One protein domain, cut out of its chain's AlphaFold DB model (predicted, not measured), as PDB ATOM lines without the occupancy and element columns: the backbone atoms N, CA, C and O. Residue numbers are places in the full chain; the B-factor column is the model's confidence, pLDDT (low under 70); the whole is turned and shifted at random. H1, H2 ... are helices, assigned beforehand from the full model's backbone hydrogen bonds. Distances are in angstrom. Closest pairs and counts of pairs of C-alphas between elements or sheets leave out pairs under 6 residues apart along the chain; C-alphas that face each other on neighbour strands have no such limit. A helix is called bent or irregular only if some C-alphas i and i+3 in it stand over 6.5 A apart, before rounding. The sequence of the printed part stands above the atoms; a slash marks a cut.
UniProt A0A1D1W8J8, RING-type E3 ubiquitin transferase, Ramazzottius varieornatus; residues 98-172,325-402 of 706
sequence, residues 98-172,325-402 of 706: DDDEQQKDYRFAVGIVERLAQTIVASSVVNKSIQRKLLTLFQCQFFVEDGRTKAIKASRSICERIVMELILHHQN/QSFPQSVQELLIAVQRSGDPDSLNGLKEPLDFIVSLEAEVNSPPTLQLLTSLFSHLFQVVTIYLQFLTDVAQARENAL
ATOM      1  N   ASP A  98     220.859 254.429 300.205       78.81
ATOM      2  CA  ASP A  98     220.921 253.423 299.132       78.81
ATOM      3  C   ASP A  98     221.885 252.263 299.467       78.81
ATOM      4  O   ASP A  98     221.965 251.279 298.733       78.81
ATOM      5  N   ASP A  99     222.637 252.394 300.565       85.56
ATOM      6  CA  ASP A  99     223.726 251.511 300.969       85.56
ATOM      7  C   ASP A  99     223.695 251.178 302.474       85.56
ATOM      8  O   ASP A  99     223.530 252.021 303.362       85.56
ATOM      9  N   ASP A 100     223.918 249.896 302.726       88.12
ATOM     10  CA  ASP A 100     223.948 249.216 304.010       88.12
ATOM     11  C   ASP A 100     225.169 249.633 304.863       88.12
ATOM     12  O   ASP A 100     225.117 249.560 306.092       88.12
ATOM     13  N   GLU A 101     226.288 250.034 304.244       89.75
ATOM     14  CA  GLU A 101     227.491 250.521 304.937       89.75
ATOM     15  C   GLU A 101     227.292 251.955 305.454       89.75
ATOM     16  O   GLU A 101     227.470 252.199 306.650       89.75
ATOM     17  N   GLN A 102     226.761 252.864 304.630       89.31
ATOM     18  CA  GLN A 102     226.343 254.208 305.060       89.31
ATOM     19  C   GLN A 102     225.347 254.190 306.232       89.31
ATOM     20  O   GLN A 102     225.490 254.981 307.170       89.31
ATOM     21  N   GLN A 103     224.371 253.271 306.242       90.56
ATOM     22  CA  GLN A 103     223.443 253.130 307.373       90.56
ATOM     23  C   GLN A 103     224.168 252.711 308.669       90.56
ATOM     24  O   GLN A 103     223.834 253.206 309.752       90.56
ATOM     25  N   LYS A 104     225.165 251.817 308.583       92.06
ATOM     26  CA  LYS A 104     225.979 251.369 309.730       92.06
ATOM     27  C   LYS A 104     226.850 252.506 310.260       92.06
ATOM     28  O   LYS A 104     226.813 252.770 311.463       92.06
ATOM     29  N   ASP A 105     227.549 253.218 309.379       93.62
ATOM     30  CA  ASP A 105     228.359 254.386 309.734       93.62
ATOM     31  C   ASP A 105     227.510 255.482 310.396       93.62
ATOM     32  O   ASP A 105     227.874 255.990 311.457       93.62
ATOM     33  N   TYR A 106     226.343 255.820 309.831       93.44
ATOM     34  CA  TYR A 106     225.452 256.821 310.425       93.44
ATOM     35  C   TYR A 106     225.015 256.425 311.843       93.44
ATOM     36  O   TYR A 106     225.147 257.221 312.777       93.44
ATOM     37  N   ARG A 107     224.555 255.181 312.035       92.62
ATOM     38  CA  ARG A 107     224.172 254.654 313.357       92.62
ATOM     39  C   ARG A 107     225.336 254.680 314.350       92.62
ATOM     40  O   ARG A 107     225.141 255.061 315.504       92.62
ATOM     41  N   PHE A 108     226.542 254.308 313.922       95.38
ATOM     42  CA  PHE A 108     227.729 254.311 314.777       95.38
ATOM     43  C   PHE A 108     228.154 255.740 315.153       95.38
ATOM     44  O   PHE A 108     228.425 256.008 316.324       95.38
ATOM     45  N   ALA A 109     228.110 256.682 314.205       95.81
ATOM     46  CA  ALA A 109     228.348 258.104 314.445       95.81
ATOM     47  C   ALA A 109     227.352 258.676 315.472       95.81
ATOM     48  O   ALA A 109     227.774 259.285 316.458       95.81
ATOM     49  N   VAL A 110     226.048 258.412 315.307       95.06
ATOM     50  CA  VAL A 110     225.015 258.779 316.295       95.06
ATOM     51  C   VAL A 110     225.314 258.160 317.661       95.06
ATOM     52  O   VAL A 110     225.335 258.883 318.654       95.06
ATOM     53  N   GLY A 111     225.633 256.864 317.728       95.94
ATOM     54  CA  GLY A 111     225.931 256.162 318.981       95.94
ATOM     55  C   GLY A 111     227.171 256.677 319.729       95.94
ATOM     56  O   GLY A 111     227.250 256.568 320.956       95.94
ATOM     57  N   ILE A 112     228.151 257.276 319.044       97.50
ATOM     58  CA  ILE A 112     229.253 257.987 319.715       97.50
ATOM     59  C   ILE A 112     228.757 259.311 320.314       97.50
ATOM     60  O   ILE A 112     229.083 259.622 321.459       97.50
ATOM     61  N   VAL A 113     227.938 260.070 319.583       96.94
ATOM     62  CA  VAL A 113     227.405 261.364 320.046       96.94
ATOM     63  C   VAL A 113     226.364 261.186 321.169       96.94
ATOM     64  O   VAL A 113     226.321 262.003 322.088       96.94
ATOM     65  N   GLU A 114     225.596 260.091 321.177       95.44
ATOM     66  CA  GLU A 114     224.756 259.672 322.312       95.44
ATOM     67  C   GLU A 114     225.599 259.417 323.571       95.44
ATOM     68  O   GLU A 114     225.330 260.000 324.621       95.44
ATOM     69  N   ARG A 115     226.665 258.610 323.465       95.94
ATOM     70  CA  ARG A 115     227.589 258.363 324.589       95.94
ATOM     71  C   ARG A 115     228.257 259.651 325.068       95.94
ATOM     72  O   ARG A 115     228.361 259.869 326.270       95.94
ATOM     73  N   LEU A 116     228.641 260.547 324.156       95.38
ATOM     74  CA  LEU A 116     229.191 261.861 324.498       95.38
ATOM     75  C   LEU A 116     228.196 262.708 325.312       95.38
ATOM     76  O   LEU A 116     228.589 263.342 326.290       95.38
ATOM     77  N   ALA A 117     226.909 262.693 324.948       92.94
ATOM     78  CA  ALA A 117     225.856 263.351 325.719       92.94
ATOM     79  C   ALA A 117     225.695 262.724 327.117       92.94
ATOM     80  O   ALA A 117     225.667 263.458 328.105       92.94
ATOM     81  N   GLN A 118     225.685 261.390 327.225       92.06
ATOM     82  CA  GLN A 118     225.625 260.667 328.506       92.06
ATOM     83  C   GLN A 118     226.801 261.022 329.431       92.06
ATOM     84  O   GLN A 118     226.587 261.406 330.582       92.06
ATOM     85  N   THR A 119     228.040 260.966 328.930       91.38
ATOM     86  CA  THR A 119     229.251 261.315 329.695       91.38
ATOM     87  C   THR A 119     229.215 262.765 330.189       91.38
ATOM     88  O   THR A 119     229.576 263.044 331.334       91.38
ATOM     89  N   ILE A 120     228.733 263.697 329.361       90.00
ATOM     90  CA  ILE A 120     228.615 265.118 329.719       90.00
ATOM     91  C   ILE A 120     227.512 265.375 330.751       90.00
ATOM     92  O   ILE A 120     227.671 266.263 331.581       90.00
ATOM     93  N   VAL A 121     226.427 264.597 330.737       86.88
ATOM     94  CA  VAL A 121     225.352 264.659 331.742       86.88
ATOM     95  C   VAL A 121     225.777 264.062 333.088       86.88
ATOM     96  O   VAL A 121     225.343 264.547 334.132       86.88
ATOM     97  N   ALA A 122     226.608 263.016 333.072       86.06
ATOM     98  CA  ALA A 122     227.129 262.373 334.279       86.06
ATOM     99  C   ALA A 122     228.259 263.179 334.953       86.06
ATOM    100  O   ALA A 122     228.423 263.117 336.171       86.06
ATOM    101  N   SER A 123     229.035 263.942 334.177       84.44
ATOM    102  CA  SER A 123     230.126 264.774 334.689       84.44
ATOM    103  C   SER A 123     229.611 266.029 335.401       84.44
ATOM    104  O   SER A 123     228.862 266.812 334.831       84.44
ATOM    105  N   SER A 124     230.079 266.290 336.624       80.56
ATOM    106  CA  SER A 124     229.751 267.510 337.381       80.56
ATOM    107  C   SER A 124     230.676 268.702 337.086       80.56
ATOM    108  O   SER A 124     230.361 269.828 337.474       80.56
ATOM    109  N   VAL A 125     231.809 268.477 336.409       84.31
ATOM    110  CA  VAL A 125     232.931 269.436 336.311       84.31
ATOM    111  C   VAL A 125     232.975 270.246 335.007       84.31
ATOM    112  O   VAL A 125     233.763 271.186 334.893       84.31
ATOM    113  N   VAL A 126     232.129 269.926 334.021       85.06
ATOM    114  CA  VAL A 126     232.154 270.554 332.687       85.06
ATOM    115  C   VAL A 126     231.848 272.055 332.754       85.06
ATOM    116  O   VAL A 126     230.798 272.474 333.240       85.06
ATOM    117  N   ASN A 127     232.725 272.895 332.196       86.12
ATOM    118  CA  ASN A 127     232.513 274.342 332.201       86.12
ATOM    119  C   ASN A 127     231.551 274.823 331.089       86.12
ATOM    120  O   ASN A 127     231.468 274.245 330.003       86.12
ATOM    121  N   LYS A 128     230.883 275.962 331.324       85.38
ATOM    122  CA  LYS A 128     229.853 276.538 330.431       85.38
ATOM    123  C   LYS A 128     230.319 276.882 329.006       85.38
ATOM    124  O   LYS A 128     229.475 277.032 328.125       85.38
ATOM    125  N   SER A 129     231.621 277.051 328.756       86.62
ATOM    126  CA  SER A 129     232.159 277.293 327.407       86.62
ATOM    127  C   SER A 129     232.223 275.997 326.598       86.62
ATOM    128  O   SER A 129     231.731 275.958 325.469       86.62
ATOM    129  N   ILE A 130     232.739 274.924 327.207       91.00
ATOM    130  CA  ILE A 130     232.753 273.575 326.628       91.00
ATOM    131  C   ILE A 130     231.328 273.059 326.422       91.00
ATOM    132  O   ILE A 130     230.984 272.677 325.304       91.00
ATOM    133  N   GLN A 131     230.466 273.153 327.442       88.25
ATOM    134  CA  GLN A 131     229.059 272.747 327.338       88.25
ATOM    135  C   GLN A 131     228.345 273.424 326.146       88.25
ATOM    136  O   GLN A 131     227.643 272.757 325.391       88.25
ATOM    137  N   ARG A 132     228.553 274.733 325.923       88.69
ATOM    138  CA  ARG A 132     227.939 275.472 324.802       88.69
ATOM    139  C   ARG A 132     228.399 274.960 323.431       88.69
ATOM    140  O   ARG A 132     227.579 274.858 322.527       88.69
ATOM    141  N   LYS A 133     229.688 274.646 323.276       93.19
ATOM    142  CA  LYS A 133     230.257 274.131 322.016       93.19
ATOM    143  C   LYS A 133     229.794 272.698 321.727       93.19
ATOM    144  O   LYS A 133     229.445 272.393 320.591       93.19
ATOM    145  N   LEU A 134     229.698 271.860 322.761       93.50
ATOM    146  CA  LEU A 134     229.072 270.536 322.682       93.50
ATOM    147  C   LEU A 134     227.602 270.626 322.260       93.50
ATOM    148  O   LEU A 134     227.179 269.874 321.394       93.50
ATOM    149  N   LEU A 135     226.842 271.588 322.791       90.94
ATOM    150  CA  LEU A 135     225.450 271.809 322.390       90.94
ATOM    151  C   LEU A 135     225.319 272.153 320.897       90.94
ATOM    152  O   LEU A 135     224.441 271.615 320.230       90.94
ATOM    153  N   THR A 136     226.239 272.950 320.340       92.94
ATOM    154  CA  THR A 136     226.299 273.202 318.889       92.94
ATOM    155  C   THR A 136     226.539 271.921 318.082       92.94
ATOM    156  O   THR A 136     225.898 271.738 317.049       92.94
ATOM    157  N   LEU A 137     227.401 271.009 318.552       95.56
ATOM    158  CA  LEU A 137     227.573 269.691 317.927       95.56
ATOM    159  C   LEU A 137     226.297 268.843 318.044       95.56
ATOM    160  O   LEU A 137     225.843 268.290 317.046       95.56
ATOM    161  N   PHE A 138     225.680 268.788 319.229       94.44
ATOM    162  CA  PHE A 138     224.438 268.045 319.456       94.44
ATOM    163  C   PHE A 138     223.262 268.564 318.612       94.44
ATOM    164  O   PHE A 138     222.331 267.806 318.376       94.44
ATOM    165  N   GLN A 139     223.296 269.806 318.118       93.38
ATOM    166  CA  GLN A 139     222.298 270.367 317.192       93.38
ATOM    167  C   GLN A 139     222.610 270.129 315.697       93.38
ATOM    168  O   GLN A 139     221.809 270.512 314.845       93.38
ATOM    169  N   CYS A 140     223.755 269.537 315.335       94.62
ATOM    170  CA  CYS A 140     224.127 269.341 313.930       94.62
ATOM    171  C   CYS A 140     223.330 268.199 313.280       94.62
ATOM    172  O   CYS A 140     223.427 267.047 313.695       94.62
ATOM    173  N   GLN A 141     222.600 268.490 312.198       93.31
ATOM    174  CA  GLN A 141     221.880 267.478 311.410       93.31
ATOM    175  C   GLN A 141     222.816 266.742 310.432       93.31
ATOM    176  O   GLN A 141     222.736 266.913 309.217       93.31
ATOM    177  N   PHE A 142     223.740 265.938 310.963       91.69
ATOM    178  CA  PHE A 142     224.791 265.262 310.190       91.69
ATOM    179  C   PHE A 142     224.317 264.064 309.337       91.69
ATOM    180  O   PHE A 142     225.132 263.398 308.706       91.69
ATOM    181  N   PHE A 143     223.006 263.826 309.236       91.75
ATOM    182  CA  PHE A 143     222.441 263.040 308.132       91.75
ATOM    183  C   PHE A 143     222.679 263.748 306.780       91.75
ATOM    184  O   PHE A 143     223.035 263.118 305.788       91.75
ATOM    185  N   VAL A 144     222.569 265.083 306.759       90.62
ATOM    186  CA  VAL A 144     222.763 265.931 305.569       90.62
ATOM    187  C   VAL A 144     224.191 266.485 305.527       90.62
ATOM    188  O   VAL A 144     224.755 266.857 306.554       90.62
ATOM    189  N   GLU A 145     224.763 266.585 304.327       90.00
ATOM    190  CA  GLU A 145     226.139 267.028 304.055       90.00
ATOM    191  C   GLU A 145     226.526 268.361 304.717       90.00
ATOM    192  O   GLU A 145     227.514 268.423 305.450       90.00
ATOM    193  N   ASP A 146     225.710 269.406 304.552       90.06
ATOM    194  CA  ASP A 146     225.902 270.703 305.221       90.06
ATOM    195  C   ASP A 146     225.987 270.558 306.754       90.06
ATOM    196  O   ASP A 146     226.739 271.268 307.427       90.06
ATOM    197  N   GLY A 147     225.227 269.614 307.319       92.50
ATOM    198  CA  GLY A 147     225.262 269.262 308.734       92.50
ATOM    199  C   GLY A 147     226.520 268.489 309.135       92.50
ATOM    200  O   GLY A 147     227.029 268.713 310.232       92.50
ATOM    201  N   ARG A 148     227.081 267.655 308.246       93.25
ATOM    202  CA  ARG A 148     228.382 266.985 308.448       93.25
ATOM    203  C   ARG A 148     229.519 268.005 308.478       93.25
ATOM    204  O   ARG A 148     230.300 268.031 309.428       93.25
ATOM    205  N   THR A 149     229.533 268.939 307.529       91.81
ATOM    206  CA  THR A 149     230.480 270.068 307.493       91.81
ATOM    207  C   THR A 149     230.382 270.955 308.743       91.81
ATOM    208  O   THR A 149     231.398 271.439 309.252       91.81
ATOM    209  N   LYS A 150     229.175 271.155 309.293       92.44
ATOM    210  CA  LYS A 150     228.977 271.855 310.576       92.44
ATOM    211  C   LYS A 150     229.452 271.029 311.775       92.44
ATOM    212  O   LYS A 150     230.083 271.599 312.664       92.44
ATOM    213  N   ALA A 151     229.250 269.712 311.772       94.31
ATOM    214  CA  ALA A 151     229.730 268.820 312.825       94.31
ATOM    215  C   ALA A 151     231.268 268.775 312.913       94.31
ATOM    216  O   ALA A 151     231.800 268.816 314.025       94.31
ATOM    217  N   ILE A 152     231.991 268.788 311.783       93.31
ATOM    218  CA  ILE A 152     233.465 268.910 311.771       93.31
ATOM    219  C   ILE A 152     233.903 270.208 312.458       93.31
ATOM    220  O   ILE A 152     234.706 270.187 313.392       93.31
ATOM    221  N   LYS A 153     233.316 271.341 312.054       91.94
ATOM    222  CA  LYS A 153     233.625 272.667 312.617       91.94
ATOM    223  C   LYS A 153     233.288 272.754 314.111       91.94
ATOM    224  O   LYS A 153     234.071 273.313 314.877       91.94
ATOM    225  N   ALA A 154     232.176 272.161 314.547       94.50
ATOM    226  CA  ALA A 154     231.811 272.084 315.960       94.50
ATOM    227  C   ALA A 154     232.807 271.227 316.765       94.50
ATOM    228  O   ALA A 154     233.310 271.687 317.788       94.50
ATOM    229  N   SER A 155     233.150 270.032 316.270       95.69
ATOM    230  CA  SER A 155     234.100 269.101 316.903       95.69
ATOM    231  C   SER A 155     235.480 269.728 317.086       95.69
ATOM    232  O   SER A 155     235.993 269.777 318.204       95.69
ATOM    233  N   ARG A 156     236.041 270.310 316.018       93.00
ATOM    234  CA  ARG A 156     237.307 271.049 316.092       93.00
ATOM    235  C   ARG A 156     237.228 272.179 317.115       93.00
ATOM    236  O   ARG A 156     238.113 272.301 317.954       93.00
ATOM    237  N   SER A 157     236.146 272.959 317.111       92.94
ATOM    238  CA  SER A 157     236.026 274.090 318.030       92.94
ATOM    239  C   SER A 157     235.809 273.684 319.497       92.94
ATOM    240  O   SER A 157     236.084 274.483 320.398       92.94
ATOM    241  N   ILE A 158     235.371 272.450 319.774       95.88
ATOM    242  CA  ILE A 158     235.432 271.844 321.114       95.88
ATOM    243  C   ILE A 158     236.894 271.542 321.475       95.88
ATOM    244  O   ILE A 158     237.356 272.007 322.518       95.88
ATOM    245  N   CYS A 159     237.643 270.854 320.607       95.88
ATOM    246  CA  CYS A 159     239.048 270.509 320.857       95.88
ATOM    247  C   CYS A 159     239.956 271.741 321.010       95.88
ATOM    248  O   CYS A 159     240.731 271.798 321.960       95.88
ATOM    249  N   GLU A 160     239.797 272.775 320.176       92.81
ATOM    250  CA  GLU A 160     240.449 274.090 320.328       92.81
ATOM    251  C   GLU A 160     240.263 274.664 321.740       92.81
ATOM    252  O   GLU A 160     241.197 275.185 322.355       92.81
ATOM    253  N   ARG A 161     239.040 274.552 322.278       93.25
ATOM    254  CA  ARG A 161     238.697 275.072 323.603       93.25
ATOM    255  C   ARG A 161     239.265 274.206 324.731       93.25
ATOM    256  O   ARG A 161     239.704 274.773 325.728       93.25
ATOM    257  N   ILE A 162     239.286 272.882 324.565       95.50
ATOM    258  CA  ILE A 162     239.923 271.938 325.500       95.50
ATOM    259  C   ILE A 162     241.426 272.213 325.579       95.50
ATOM    260  O   ILE A 162     241.944 272.475 326.662       95.50
ATOM    261  N   VAL A 163     242.109 272.254 324.431       94.25
ATOM    262  CA  VAL A 163     243.552 272.514 324.333       94.25
ATOM    263  C   VAL A 163     243.920 273.845 324.990       94.25
ATOM    264  O   VAL A 163     244.836 273.891 325.810       94.25
ATOM    265  N   MET A 164     243.167 274.921 324.723       91.06
ATOM    266  CA  MET A 164     243.417 276.217 325.362       91.06
ATOM    267  C   MET A 164     243.263 276.172 326.894       91.06
ATOM    268  O   MET A 164     244.019 276.838 327.598       91.06
ATOM    269  N   GLU A 165     242.315 275.403 327.432       91.62
ATOM    270  CA  GLU A 165     242.144 275.271 328.885       91.62
ATOM    271  C   GLU A 165     243.228 274.408 329.545       91.62
ATOM    272  O   GLU A 165     243.673 274.740 330.644       91.62
ATOM    273  N   LEU A 166     243.713 273.365 328.865       92.62
ATOM    274  CA  LEU A 166     244.842 272.553 329.329       92.62
ATOM    275  C   LEU A 166     246.151 273.366 329.361       92.62
ATOM    276  O   LEU A 166     246.887 273.301 330.351       92.62
ATOM    277  N   ILE A 167     246.394 274.211 328.347       90.81
ATOM    278  CA  ILE A 167     247.496 275.192 328.338       90.81
ATOM    279  C   ILE A 167     247.350 276.170 329.512       90.81
ATOM    280  O   ILE A 167     248.304 276.388 330.257       90.81
ATOM    281  N   LEU A 168     246.155 276.736 329.719       88.50
ATOM    282  CA  LEU A 168     245.894 277.673 330.820       88.50
ATOM    283  C   LEU A 168     246.069 277.043 332.210       88.50
ATOM    284  O   LEU A 168     246.382 277.772 333.149       88.50
ATOM    285  N   HIS A 169     245.900 275.723 332.351       87.12
ATOM    286  CA  HIS A 169     246.236 275.010 333.585       87.12
ATOM    287  C   HIS A 169     247.755 274.892 333.780       87.12
ATOM    288  O   HIS A 169     248.260 275.193 334.860       87.12
ATOM    289  N   HIS A 170     248.491 274.497 332.735       85.81
ATOM    290  CA  HIS A 170     249.952 274.359 332.774       85.81
ATOM    291  C   HIS A 170     250.690 275.709 332.904       85.81
ATOM    292  O   HIS A 170     251.860 275.765 333.287       85.81
ATOM    293  N   GLN A 171     250.021 276.819 332.594       86.31
ATOM    294  CA  GLN A 171     250.594 278.158 332.633       86.31
ATOM    295  C   GLN A 171     250.665 278.724 334.064       86.31
ATOM    296  O   GLN A 171     249.656 279.124 334.647       86.31
ATOM    297  N   ASN A 172     251.878 278.863 334.616       81.06
ATOM    298  CA  ASN A 172     252.083 279.459 335.942       81.06
ATOM    299  C   ASN A 172     251.650 280.941 335.999       81.06
ATOM    300  O   ASN A 172     252.400 281.852 335.636       81.06
ATOM    301  N   GLN A 325     245.737 278.505 311.301       63.31
ATOM    302  CA  GLN A 325     246.960 277.865 311.815       63.31
ATOM    303  C   GLN A 325     247.098 277.874 313.356       63.31
ATOM    304  O   GLN A 325     247.977 277.211 313.908       63.31
ATOM    305  N   SER A 326     246.237 278.598 314.081       77.56
ATOM    306  CA  SER A 326     246.322 278.727 315.543       77.56
ATOM    307  C   SER A 326     245.996 277.445 316.321       77.56
ATOM    308  O   SER A 326     246.501 277.285 317.436       77.56
ATOM    309  N   PHE A 327     245.205 276.513 315.770       87.31
ATOM    310  CA  PHE A 327     244.919 275.236 316.440       87.31
ATOM    311  C   PHE A 327     246.092 274.244 316.362       87.31
ATOM    312  O   PHE A 327     246.529 273.835 317.438       87.31
ATOM    313  N   PRO A 328     246.685 273.927 315.186       90.06
ATOM    314  CA  PRO A 328     247.904 273.110 315.119       90.06
ATOM    315  C   PRO A 328     249.029 273.654 316.011       90.06
ATOM    316  O   PRO A 328     249.652 272.908 316.766       90.06
ATOM    317  N   GLN A 329     249.230 274.979 316.008       88.44
ATOM    318  CA  GLN A 329     250.191 275.632 316.897       88.44
ATOM    319  C   GLN A 329     249.835 275.428 318.382       88.44
ATOM    320  O   GLN A 329     250.709 275.106 319.183       88.44
ATOM    321  N   SER A 330     248.558 275.563 318.761       89.94
ATOM    322  CA  SER A 330     248.117 275.352 320.147       89.94
ATOM    323  C   SER A 330     248.241 273.888 320.594       89.94
ATOM    324  O   SER A 330     248.584 273.648 321.748       89.94
ATOM    325  N   VAL A 331     248.028 272.905 319.710       92.75
ATOM    326  CA  VAL A 331     248.294 271.484 320.015       92.75
ATOM    327  C   VAL A 331     249.783 271.285 320.323       92.75
ATOM    328  O   VAL A 331     250.123 270.739 321.371       92.75
ATOM    329  N   GLN A 332     250.679 271.820 319.488       91.31
ATOM    330  CA  GLN A 332     252.122 271.734 319.726       91.31
ATOM    331  C   GLN A 332     252.561 272.468 321.009       91.31
ATOM    332  O   GLN A 332     253.416 271.972 321.743       91.31
ATOM    333  N   GLU A 333     251.972 273.627 321.321       90.44
ATOM    334  CA  GLU A 333     252.219 274.344 322.581       90.44
ATOM    335  C   GLU A 333     251.765 273.541 323.811       90.44
ATOM    336  O   GLU A 333     252.484 273.518 324.813       90.44
ATOM    337  N   LEU A 334     250.625 272.842 323.734       92.12
ATOM    338  CA  LEU A 334     250.163 271.939 324.790       92.12
ATOM    339  C   LEU A 334     251.130 270.767 324.989       92.12
ATOM    340  O   LEU A 334     251.528 270.509 326.122       92.12
ATOM    341  N   LEU A 335     251.555 270.093 323.917       91.94
ATOM    342  CA  LEU A 335     252.498 268.971 324.011       91.94
ATOM    343  C   LEU A 335     253.838 269.408 324.631       91.94
ATOM    344  O   LEU A 335     254.381 268.712 325.487       91.94
ATOM    345  N   ILE A 336     254.337 270.603 324.287       90.31
ATOM    346  CA  ILE A 336     255.532 271.192 324.918       90.31
ATOM    347  C   ILE A 336     255.289 271.516 326.404       90.31
ATOM    348  O   ILE A 336     256.203 271.369 327.218       90.31
ATOM    349  N   ALA A 337     254.089 271.961 326.785       87.75
ATOM    350  CA  ALA A 337     253.746 272.235 328.181       87.75
ATOM    351  C   ALA A 337     253.660 270.946 329.023       87.75
ATOM    352  O   ALA A 337     254.232 270.900 330.111       87.75
ATOM    353  N   VAL A 338     253.033 269.897 328.485       88.81
ATOM    354  CA  VAL A 338     252.918 268.557 329.089       88.81
ATOM    355  C   VAL A 338     254.292 267.885 329.224       88.81
ATOM    356  O   VAL A 338     254.642 267.366 330.283       88.81
ATOM    357  N   GLN A 339     255.145 267.983 328.198       88.88
ATOM    358  CA  GLN A 339     256.524 267.486 328.268       88.88
ATOM    359  C   GLN A 339     257.352 268.204 329.353       88.88
ATOM    360  O   GLN A 339     258.236 267.600 329.956       88.88
ATOM    361  N   ARG A 340     257.069 269.487 329.627       87.00
ATOM    362  CA  ARG A 340     257.741 270.275 330.677       87.00
ATOM    363  C   ARG A 340     257.221 270.001 332.090       87.00
ATOM    364  O   ARG A 340     257.991 270.188 333.028       87.00
ATOM    365  N   SER A 341     255.961 269.593 332.257       84.38
ATOM    366  CA  SER A 341     255.423 269.161 333.558       84.38
ATOM    367  C   SER A 341     255.797 267.715 333.906       84.38
ATOM    368  O   SER A 341     255.713 267.340 335.073       84.38
ATOM    369  N   GLY A 342     256.251 266.926 332.925       84.88
ATOM    370  CA  GLY A 342     256.558 265.500 333.086       84.88
ATOM    371  C   GLY A 342     255.334 264.592 332.932       84.88
ATOM    372  O   GLY A 342     255.380 263.450 333.372       84.88
ATOM    373  N   ASP A 343     254.259 265.114 332.335       85.88
ATOM    374  CA  ASP A 343     252.956 264.468 332.138       85.88
ATOM    375  C   ASP A 343     252.366 263.713 333.356       85.88
ATOM    376  O   ASP A 343     252.022 262.533 333.249       85.88
ATOM    377  N   PRO A 344     252.201 264.372 334.522       81.06
ATOM    378  CA  PRO A 344     251.562 263.750 335.687       81.06
ATOM    379  C   PRO A 344     250.087 263.387 335.437       81.06
ATOM    380  O   PRO A 344     249.544 262.523 336.121       81.06
ATOM    381  N   ASP A 345     249.458 264.042 334.459       84.56
ATOM    382  CA  ASP A 345     248.037 263.944 334.126       84.56
ATOM    383  C   ASP A 345     247.747 262.965 332.959       84.56
ATOM    384  O   ASP A 345     246.596 262.808 332.554       84.56
ATOM    385  N   SER A 346     248.775 262.300 332.404       87.06
ATOM    386  CA  SER A 346     248.687 261.370 331.252       87.06
ATOM    387  C   SER A 346     248.068 261.970 329.969       87.06
ATOM    388  O   SER A 346     247.492 261.271 329.128       87.06
ATOM    389  N   LEU A 347     248.213 263.283 329.785       91.00
ATOM    390  CA  LEU A 347     247.679 264.071 328.675       91.00
ATOM    391  C   LEU A 347     248.386 263.808 327.338       91.00
ATOM    392  O   LEU A 347     247.849 264.201 326.302       91.00
ATOM    393  N   ASN A 348     249.524 263.099 327.299       90.44
ATOM    394  CA  ASN A 348     250.090 262.608 326.031       90.44
ATOM    395  C   ASN A 348     249.104 261.714 325.252       90.44
ATOM    396  O   ASN A 348     249.170 261.675 324.022       90.44
ATOM    397  N   GLY A 349     248.142 261.067 325.927       91.12
ATOM    398  CA  GLY A 349     247.049 260.324 325.282       91.12
ATOM    399  C   GLY A 349     246.127 261.180 324.397       91.12
ATOM    400  O   GLY A 349     245.377 260.639 323.592       91.12
ATOM    401  N   LEU A 350     246.198 262.513 324.491       94.56
ATOM    402  CA  LEU A 350     245.484 263.426 323.592       94.56
ATOM    403  C   LEU A 350     246.147 263.579 322.218       94.56
ATOM    404  O   LEU A 350     245.510 264.124 321.319       94.56
ATOM    405  N   LYS A 351     247.410 263.160 322.043       94.50
ATOM    406  CA  LYS A 351     248.200 263.505 320.854       94.50
ATOM    407  C   LYS A 351     247.560 263.010 319.553       94.50
ATOM    408  O   LYS A 351     247.194 263.831 318.722       94.50
ATOM    409  N   GLU A 352     247.415 261.698 319.386       95.50
ATOM    410  CA  GLU A 352     246.838 261.087 318.175       95.50
ATOM    411  C   GLU A 352     245.427 261.638 317.859       95.50
ATOM    412  O   GLU A 352     245.212 262.102 316.736       95.50
ATOM    413  N   PRO A 353     244.497 261.730 318.833       96.12
ATOM    414  CA  PRO A 353     243.195 262.357 318.612       96.12
ATOM    415  C   PRO A 353     243.232 263.833 318.194       96.12
ATOM    416  O   PRO A 353     242.366 264.272 317.437       96.12
ATOM    417  N   LEU A 354     244.199 264.621 318.675       95.69
ATOM    418  CA  LEU A 354     244.352 266.022 318.272       95.69
ATOM    419  C   LEU A 354     245.026 266.152 316.901       95.69
ATOM    420  O   LEU A 354     244.561 266.954 316.093       95.69
ATOM    421  N   ASP A 355     246.045 265.340 316.612       93.94
ATOM    422  CA  ASP A 355     246.729 265.288 315.314       93.94
ATOM    423  C   ASP A 355     245.749 264.880 314.190       93.94
ATOM    424  O   ASP A 355     245.750 265.492 313.118       93.94
ATOM    425  N   PHE A 356     244.832 263.935 314.452       94.50
ATOM    426  CA  PHE A 356     243.736 263.594 313.532       94.50
ATOM    427  C   PHE A 356     242.795 264.782 313.280       94.50
ATOM    428  O   PHE A 356     242.439 265.068 312.143       94.50
ATOM    429  N   ILE A 357     242.386 265.516 314.321       93.12
ATOM    430  CA  ILE A 357     241.449 266.650 314.178       93.12
ATOM    431  C   ILE A 357     242.134 267.881 313.544       93.12
ATOM    432  O   ILE A 357     241.465 268.731 312.948       93.12
ATOM    433  N   VAL A 358     243.465 267.966 313.627       91.38
ATOM    434  CA  VAL A 358     244.296 268.934 312.898       91.38
ATOM    435  C   VAL A 358     244.325 268.640 311.393       91.38
ATOM    436  O   VAL A 358     244.164 269.574 310.607       91.38
ATOM    437  N   SER A 359     244.492 267.381 310.970       89.62
ATOM    438  CA  SER A 359     244.663 267.046 309.544       89.62
ATOM    439  C   SER A 359     243.424 267.328 308.681       89.62
ATOM    440  O   SER A 359     243.564 267.613 307.490       89.62
ATOM    441  N   LEU A 360     242.227 267.368 309.284       86.62
ATOM    442  CA  LEU A 360     240.948 267.653 308.609       86.62
ATOM    443  C   LEU A 360     240.847 269.048 307.953       86.62
ATOM    444  O   LEU A 360     239.852 269.340 307.294       86.62
ATOM    445  N   GLU A 361     241.839 269.929 308.116       66.12
ATOM    446  CA  GLU A 361     241.916 271.196 307.371       66.12
ATOM    447  C   GLU A 361     242.376 271.053 305.913       66.12
ATOM    448  O   GLU A 361     242.188 271.987 305.135       66.12
ATOM    449  N   ALA A 362     242.986 269.925 305.535       55.66
ATOM    450  CA  ALA A 362     243.589 269.759 304.211       55.66
ATOM    451  C   ALA A 362     242.576 269.442 303.090       55.66
ATOM    452  O   ALA A 362     242.877 269.661 301.915       55.66
ATOM    453  N   GLU A 363     241.383 268.943 303.426       50.50
ATOM    454  CA  GLU A 363     240.429 268.389 302.456       50.50
ATOM    455  C   GLU A 363     239.169 269.257 302.323       50.50
ATOM    456  O   GLU A 363     238.164 269.065 303.001       50.50
ATOM    457  N   VAL A 364     239.221 270.227 301.401       53.19
ATOM    458  CA  VAL A 364     238.074 271.086 301.019       53.19
ATOM    459  C   VAL A 364     237.715 270.899 299.533       53.19
ATOM    460  O   VAL A 364     237.237 271.813 298.868       53.19
ATOM    461  N   ASN A 365     237.965 269.696 299.002       57.22
ATOM    462  CA  ASN A 365     237.686 269.308 297.610       57.22
ATOM    463  C   ASN A 365     236.544 268.280 297.480       57.22
ATOM    464  O   ASN A 365     236.125 267.965 296.369       57.22
ATOM    465  N   SER A 366     236.053 267.745 298.599       71.06
ATOM    466  CA  SER A 366     235.054 266.677 298.666       71.06
ATOM    467  C   SER A 366     234.074 266.921 299.824       71.06
ATOM    468  O   SER A 366     234.428 267.570 300.812       71.06
ATOM    469  N   PRO A 367     232.831 266.420 299.727       79.25
ATOM    470  CA  PRO A 367     231.895 266.454 300.841       79.25
ATOM    471  C   PRO A 367     232.323 265.458 301.935       79.25
ATOM    472  O   PRO A 367     232.709 264.333 301.608       79.25
ATOM    473  N   PRO A 368     232.212 265.799 303.234       89.06
ATOM    474  CA  PRO A 368     232.509 264.857 304.311       89.06
ATOM    475  C   PRO A 368     231.700 263.561 304.194       89.06
ATOM    476  O   PRO A 368     230.477 263.606 304.018       89.06
ATOM    477  N   THR A 369     232.357 262.412 304.343       91.62
ATOM    478  CA  THR A 369     231.701 261.095 304.390       91.62
ATOM    479  C   THR A 369     231.163 260.793 305.794       91.62
ATOM    480  O   THR A 369     231.463 261.496 306.762       91.62
ATOM    481  N   LEU A 370     230.347 259.742 305.926       92.50
ATOM    482  CA  LEU A 370     229.898 259.265 307.238       92.50
ATOM    483  C   LEU A 370     231.036 258.542 307.986       92.50
ATOM    484  O   LEU A 370     231.228 258.811 309.170       92.50
ATOM    485  N   GLN A 371     231.870 257.777 307.277       92.88
ATOM    486  CA  GLN A 371     233.111 257.163 307.777       92.88
ATOM    487  C   GLN A 371     234.105 258.184 308.369       92.88
ATOM    488  O   GLN A 371     234.802 257.929 309.358       92.88
ATOM    489  N   LEU A 372     234.159 259.393 307.797       93.56
ATOM    490  CA  LEU A 372     234.959 260.484 308.350       93.56
ATOM    491  C   LEU A 372     234.385 260.981 309.687       93.56
ATOM    492  O   LEU A 372     235.144 261.320 310.595       93.56
ATOM    493  N   LEU A 373     233.055 260.987 309.844       94.44
ATOM    494  CA  LEU A 373     232.404 261.349 311.105       94.44
ATOM    495  C   LEU A 373     232.486 260.252 312.170       94.44
ATOM    496  O   LEU A 373     232.653 260.594 313.339       94.44
ATOM    497  N   THR A 374     232.424 258.964 311.816       95.50
ATOM    498  CA  THR A 374     232.656 257.876 312.786       95.50
ATOM    499  C   THR A 374     234.065 257.964 313.368       95.50
ATOM    500  O   THR A 374     234.241 257.908 314.590       95.50
ATOM    501  N   SER A 375     235.051 258.230 312.511       96.12
ATOM    502  CA  SER A 375     236.444 258.483 312.889       96.12
ATOM    503  C   SER A 375     236.591 259.751 313.745       96.12
ATOM    504  O   SER A 375     237.142 259.702 314.846       96.12
ATOM    505  N   LEU A 376     236.052 260.891 313.300       96.19
ATOM    506  CA  LEU A 376     236.117 262.162 314.033       96.19
ATOM    507  C   LEU A 376     235.449 262.092 315.408       96.19
ATOM    508  O   LEU A 376     236.035 262.532 316.396       96.19
ATOM    509  N   PHE A 377     234.227 261.567 315.495       97.69
ATOM    510  CA  PHE A 377     233.510 261.507 316.763       97.69
ATOM    511  C   PHE A 377     234.193 260.551 317.745       97.69
ATOM    512  O   PHE A 377     234.186 260.832 318.941       97.69
ATOM    513  N   SER A 378     234.848 259.488 317.262       97.69
ATOM    514  CA  SER A 378     235.662 258.599 318.103       97.69
ATOM    515  C   SER A 378     236.837 259.349 318.742       97.69
ATOM    516  O   SER A 378     236.983 259.324 319.965       97.69
ATOM    517  N   HIS A 379     237.616 260.095 317.951       97.94
ATOM    518  CA  HIS A 379     238.714 260.923 318.466       97.94
ATOM    519  C   HIS A 379     238.212 262.046 319.390       97.94
ATOM    520  O   HIS A 379     238.764 262.248 320.471       97.94
ATOM    521  N   LEU A 380     237.116 262.732 319.042       97.81
ATOM    522  CA  LEU A 380     236.498 263.743 319.910       97.81
ATOM    523  C   LEU A 380     236.054 263.149 321.255       97.81
ATOM    524  O   LEU A 380     236.275 263.764 322.298       97.81
ATOM    525  N   PHE A 381     235.437 261.965 321.250       97.56
ATOM    526  CA  PHE A 381     234.997 261.287 322.468       97.56
ATOM    527  C   PHE A 381     236.185 260.936 323.375       97.56
ATOM    528  O   PHE A 381     236.095 261.136 324.587       97.56
ATOM    529  N   GLN A 382     237.316 260.505 322.808       97.00
ATOM    530  CA  GLN A 382     238.561 260.303 323.557       97.00
ATOM    531  C   GLN A 382     239.089 261.622 324.152       97.00
ATOM    532  O   GLN A 382     239.306 261.688 325.363       97.00
ATOM    533  N   VAL A 383     239.212 262.691 323.348       97.25
ATOM    534  CA  VAL A 383     239.679 264.018 323.811       97.25
ATOM    535  C   VAL A 383     238.820 264.547 324.959       97.25
ATOM    536  O   VAL A 383     239.350 265.006 325.971       97.25
ATOM    537  N   VAL A 384     237.493 264.470 324.823       96.12
ATOM    538  CA  VAL A 384     236.565 264.907 325.872       96.12
ATOM    539  C   VAL A 384     236.692 264.014 327.106       96.12
ATOM    540  O   VAL A 384     236.787 264.547 328.206       96.12
ATOM    541  N   THR A 385     236.756 262.688 326.961       94.50
ATOM    542  CA  THR A 385     236.866 261.765 328.107       94.50
ATOM    543  C   THR A 385     238.138 262.015 328.922       94.50
ATOM    544  O   THR A 385     238.053 262.167 330.140       94.50
ATOM    545  N   ILE A 386     239.295 262.152 328.265       94.94
ATOM    546  CA  ILE A 386     240.579 262.444 328.925       94.94
ATOM    547  C   ILE A 386     240.535 263.815 329.625       94.94
ATOM    548  O   ILE A 386     240.918 263.930 330.788       94.94
ATOM    549  N   TYR A 387     239.991 264.847 328.971       95.31
ATOM    550  CA  TYR A 387     239.811 266.173 329.577       95.31
ATOM    551  C   TYR A 387     238.871 266.157 330.799       95.31
ATOM    552  O   TYR A 387     239.126 266.856 331.778       95.31
ATOM    553  N   LEU A 388     237.799 265.357 330.780       93.00
ATOM    554  CA  LEU A 388     236.874 265.230 331.913       93.00
ATOM    555  C   LEU A 388     237.468 264.440 333.083       93.00
ATOM    556  O   LEU A 388     237.197 264.795 334.233       93.00
ATOM    557  N   GLN A 389     238.286 263.422 332.808       92.19
ATOM    558  CA  GLN A 389     239.067 262.718 333.826       92.19
ATOM    559  C   GLN A 389     240.014 263.706 334.523       92.19
ATOM    560  O   GLN A 389     239.869 263.956 335.717       92.19
ATOM    561  N   PHE A 390     240.846 264.405 333.746       92.88
ATOM    562  CA  PHE A 390     241.732 265.467 334.229       92.88
ATOM    563  C   PHE A 390     241.009 266.535 335.073       92.88
ATOM    564  O   PHE A 390     241.450 266.870 336.173       92.88
ATOM    565  N   LEU A 391     239.862 267.061 334.615       91.88
ATOM    566  CA  LEU A 391     239.077 268.020 335.407       91.88
ATOM    567  C   LEU A 391     238.594 267.436 336.744       91.88
ATOM    568  O   LEU A 391     238.496 268.168 337.732       91.88
ATOM    569  N   THR A 392     238.276 266.142 336.771       90.50
ATOM    570  CA  THR A 392     237.823 265.428 337.969       90.50
ATOM    571  C   THR A 392     238.973 265.253 338.959       90.50
ATOM    572  O   THR A 392     238.810 265.576 340.137       90.50
ATOM    573  N   ASP A 393     240.155 264.861 338.490       89.81
ATOM    574  CA  ASP A 393     241.350 264.702 339.328       89.81
ATOM    575  C   ASP A 393     241.824 266.049 339.896       89.81
ATOM    576  O   ASP A 393     242.093 266.175 341.094       89.81
ATOM    577  N   VAL A 394     241.796 267.112 339.083       87.56
ATOM    578  CA  VAL A 394     242.061 268.494 339.520       87.56
ATOM    579  C   VAL A 394     241.048 268.977 340.567       87.56
ATOM    580  O   VAL A 394     241.417 269.729 341.477       87.56
ATOM    581  N   ALA A 395     239.778 268.566 340.478       87.00
ATOM    582  CA  ALA A 395     238.771 268.876 341.492       87.00
ATOM    583  C   ALA A 395     239.048 268.124 342.807       87.00
ATOM    584  O   ALA A 395     239.148 268.757 343.861       87.00
ATOM    585  N   GLN A 396     239.280 266.808 342.744       87.81
ATOM    586  CA  GLN A 396     239.610 265.985 343.914       87.81
ATOM    587  C   GLN A 396     240.893 266.460 344.612       87.81
ATOM    588  O   GLN A 396     240.931 266.577 345.838       87.81
ATOM    589  N   ALA A 397     241.941 266.810 343.859       86.56
ATOM    590  CA  ALA A 397     243.186 267.349 344.406       86.56
ATOM    591  C   ALA A 397     242.959 268.654 345.195       86.56
ATOM    592  O   ALA A 397     243.532 268.843 346.274       86.56
ATOM    593  N   ARG A 398     242.076 269.538 344.708       84.81
ATOM    594  CA  ARG A 398     241.689 270.776 345.409       84.81
ATOM    595  C   ARG A 398     240.905 270.491 346.687       84.81
ATOM    596  O   ARG A 398     241.199 271.096 347.718       84.81
ATOM    597  N   GLU A 399     239.958 269.559 346.658       85.25
ATOM    598  CA  GLU A 399     239.199 269.166 347.851       85.25
ATOM    599  C   GLU A 399     240.097 268.508 348.906       85.25
ATOM    600  O   GLU A 399     240.025 268.860 350.086       85.25
ATOM    601  N   ASN A 400     241.021 267.636 348.502       86.25
ATOM    602  CA  ASN A 400     242.007 267.021 349.395       86.25
ATOM    603  C   ASN A 400     242.969 268.060 350.009       86.25
ATOM    604  O   ASN A 400     243.297 267.990 351.202       86.25
ATOM    605  N   ALA A 401     243.365 269.086 349.249       83.94
ATOM    606  CA  ALA A 401     244.151 270.213 349.757       83.94
ATOM    607  C   ALA A 401     243.381 271.078 350.781       83.94
ATOM    608  O   ALA A 401     243.984 271.616 351.713       83.94
ATOM    609  N   LEU A 402     242.055 271.196 350.657       79.31
ATOM    610  CA  LEU A 402     241.206 271.895 351.631       79.31
ATOM    611  C   LEU A 402     240.993 271.060 352.905       79.31
ATOM    612  O   LEU A 402     241.200 271.563 354.013       79.31
TER     613      LEU A 402
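What this domain is: This is residues 98 to 172 and 325 to 402 of the 706 residues of the protein "RING-type E3 ubiquitin transferase" of Ramazzottius varieornatus (UniProt A0A1D1W8J8). Six helices lie roughly lengthwise in one elongated bundle, as two rows of three: H2, H3 and H4 in one row, H1, H6 and H5 in the other, with H3 and H6 packed together in the middle. H6 is the longest helix, and its last residues, 396 to 402, stick out. The printed part has 153 residues with six named helices, in the order H1 to H6, and no named strand; the class is all helix. The whole is compact, with a radius of gyration of the C-alphas of 16.2 A, and spans 58 by 33 by 22 A.

How they stand to each other: Begin with H1, residues 100 to 122, and look across to H6, residues 370 to 402. They touch, H6 with residues 370 to 385 alone, and run the same way at a shallow tilt of 13 degrees; their closest C-alphas, of Ala 109 and Thr 374, are 4.6 A apart. H2, residues 128 to 138, is close to H1 but not clearly touching it, at 7.3 A between the closest C-alphas, of Val 113 and Phe 138. H2 forms a hairpin with H3, residues 145 to 170, where the closest C-alphas, of Leu 137 and Ala 154, are 5.2 A apart. H3 is the hub, touching four helices; it touches H6, with the closest C-alphas, of Ser 155 and Leu 380, 6.6 A apart, and the two run the same way at a shallow tilt of 26 degrees. H4, residues 326 to 341, touches residues 160 to 170 of H3 alone, closest at the C-alphas of Ile 167 and Leu 334, 5.5 A apart. H5, residues 347 to 359, forms hairpins with H4 and H6; its closest C-alphas to H6 are those of Pro 353 and His 379, 4.7 A apart. H3 and H5 only just touch, with 3 pairs of C-alphas within 8 A, the closest being Arg 156 and Ile 357 at 6.3 A. H1 and H3 are apart. Every O i to N i+4 pair is within hydrogen-bond range in H1, H2, H4 and H6; H3 has 21 of 22 and H5 6 of 9.

Where its parts are: Find C-alpha 100 at (223.948, 249.216, 304.010); from there H1 runs 33.2 A. H2 runs 14.9 A, and H3 38.0 A from C-alpha 145 at (226.139, 267.028, 304.055). H4 runs 22.3 A. H5 runs 19.6 A and is irregular: C-alphas 349 and 352 are 7.2 A apart. H6 runs 47.5 A to C-alpha 402 at (241.206, 271.895, 351.631).

The domain as a whole: The C-alphas farthest apart, of Asp 98 and Leu 402, are 59.2 A apart. Residues 173 to 324 are not printed, and C-alphas 172 and 325 stand 24.7 A apart across this cut. Of the links that are printed whole, H1 to H2 and H4 to H5 are tight, H2 to H3 and H5 to H6 short. Residue 325 and residues 361 to 365 have pLDDT under 70.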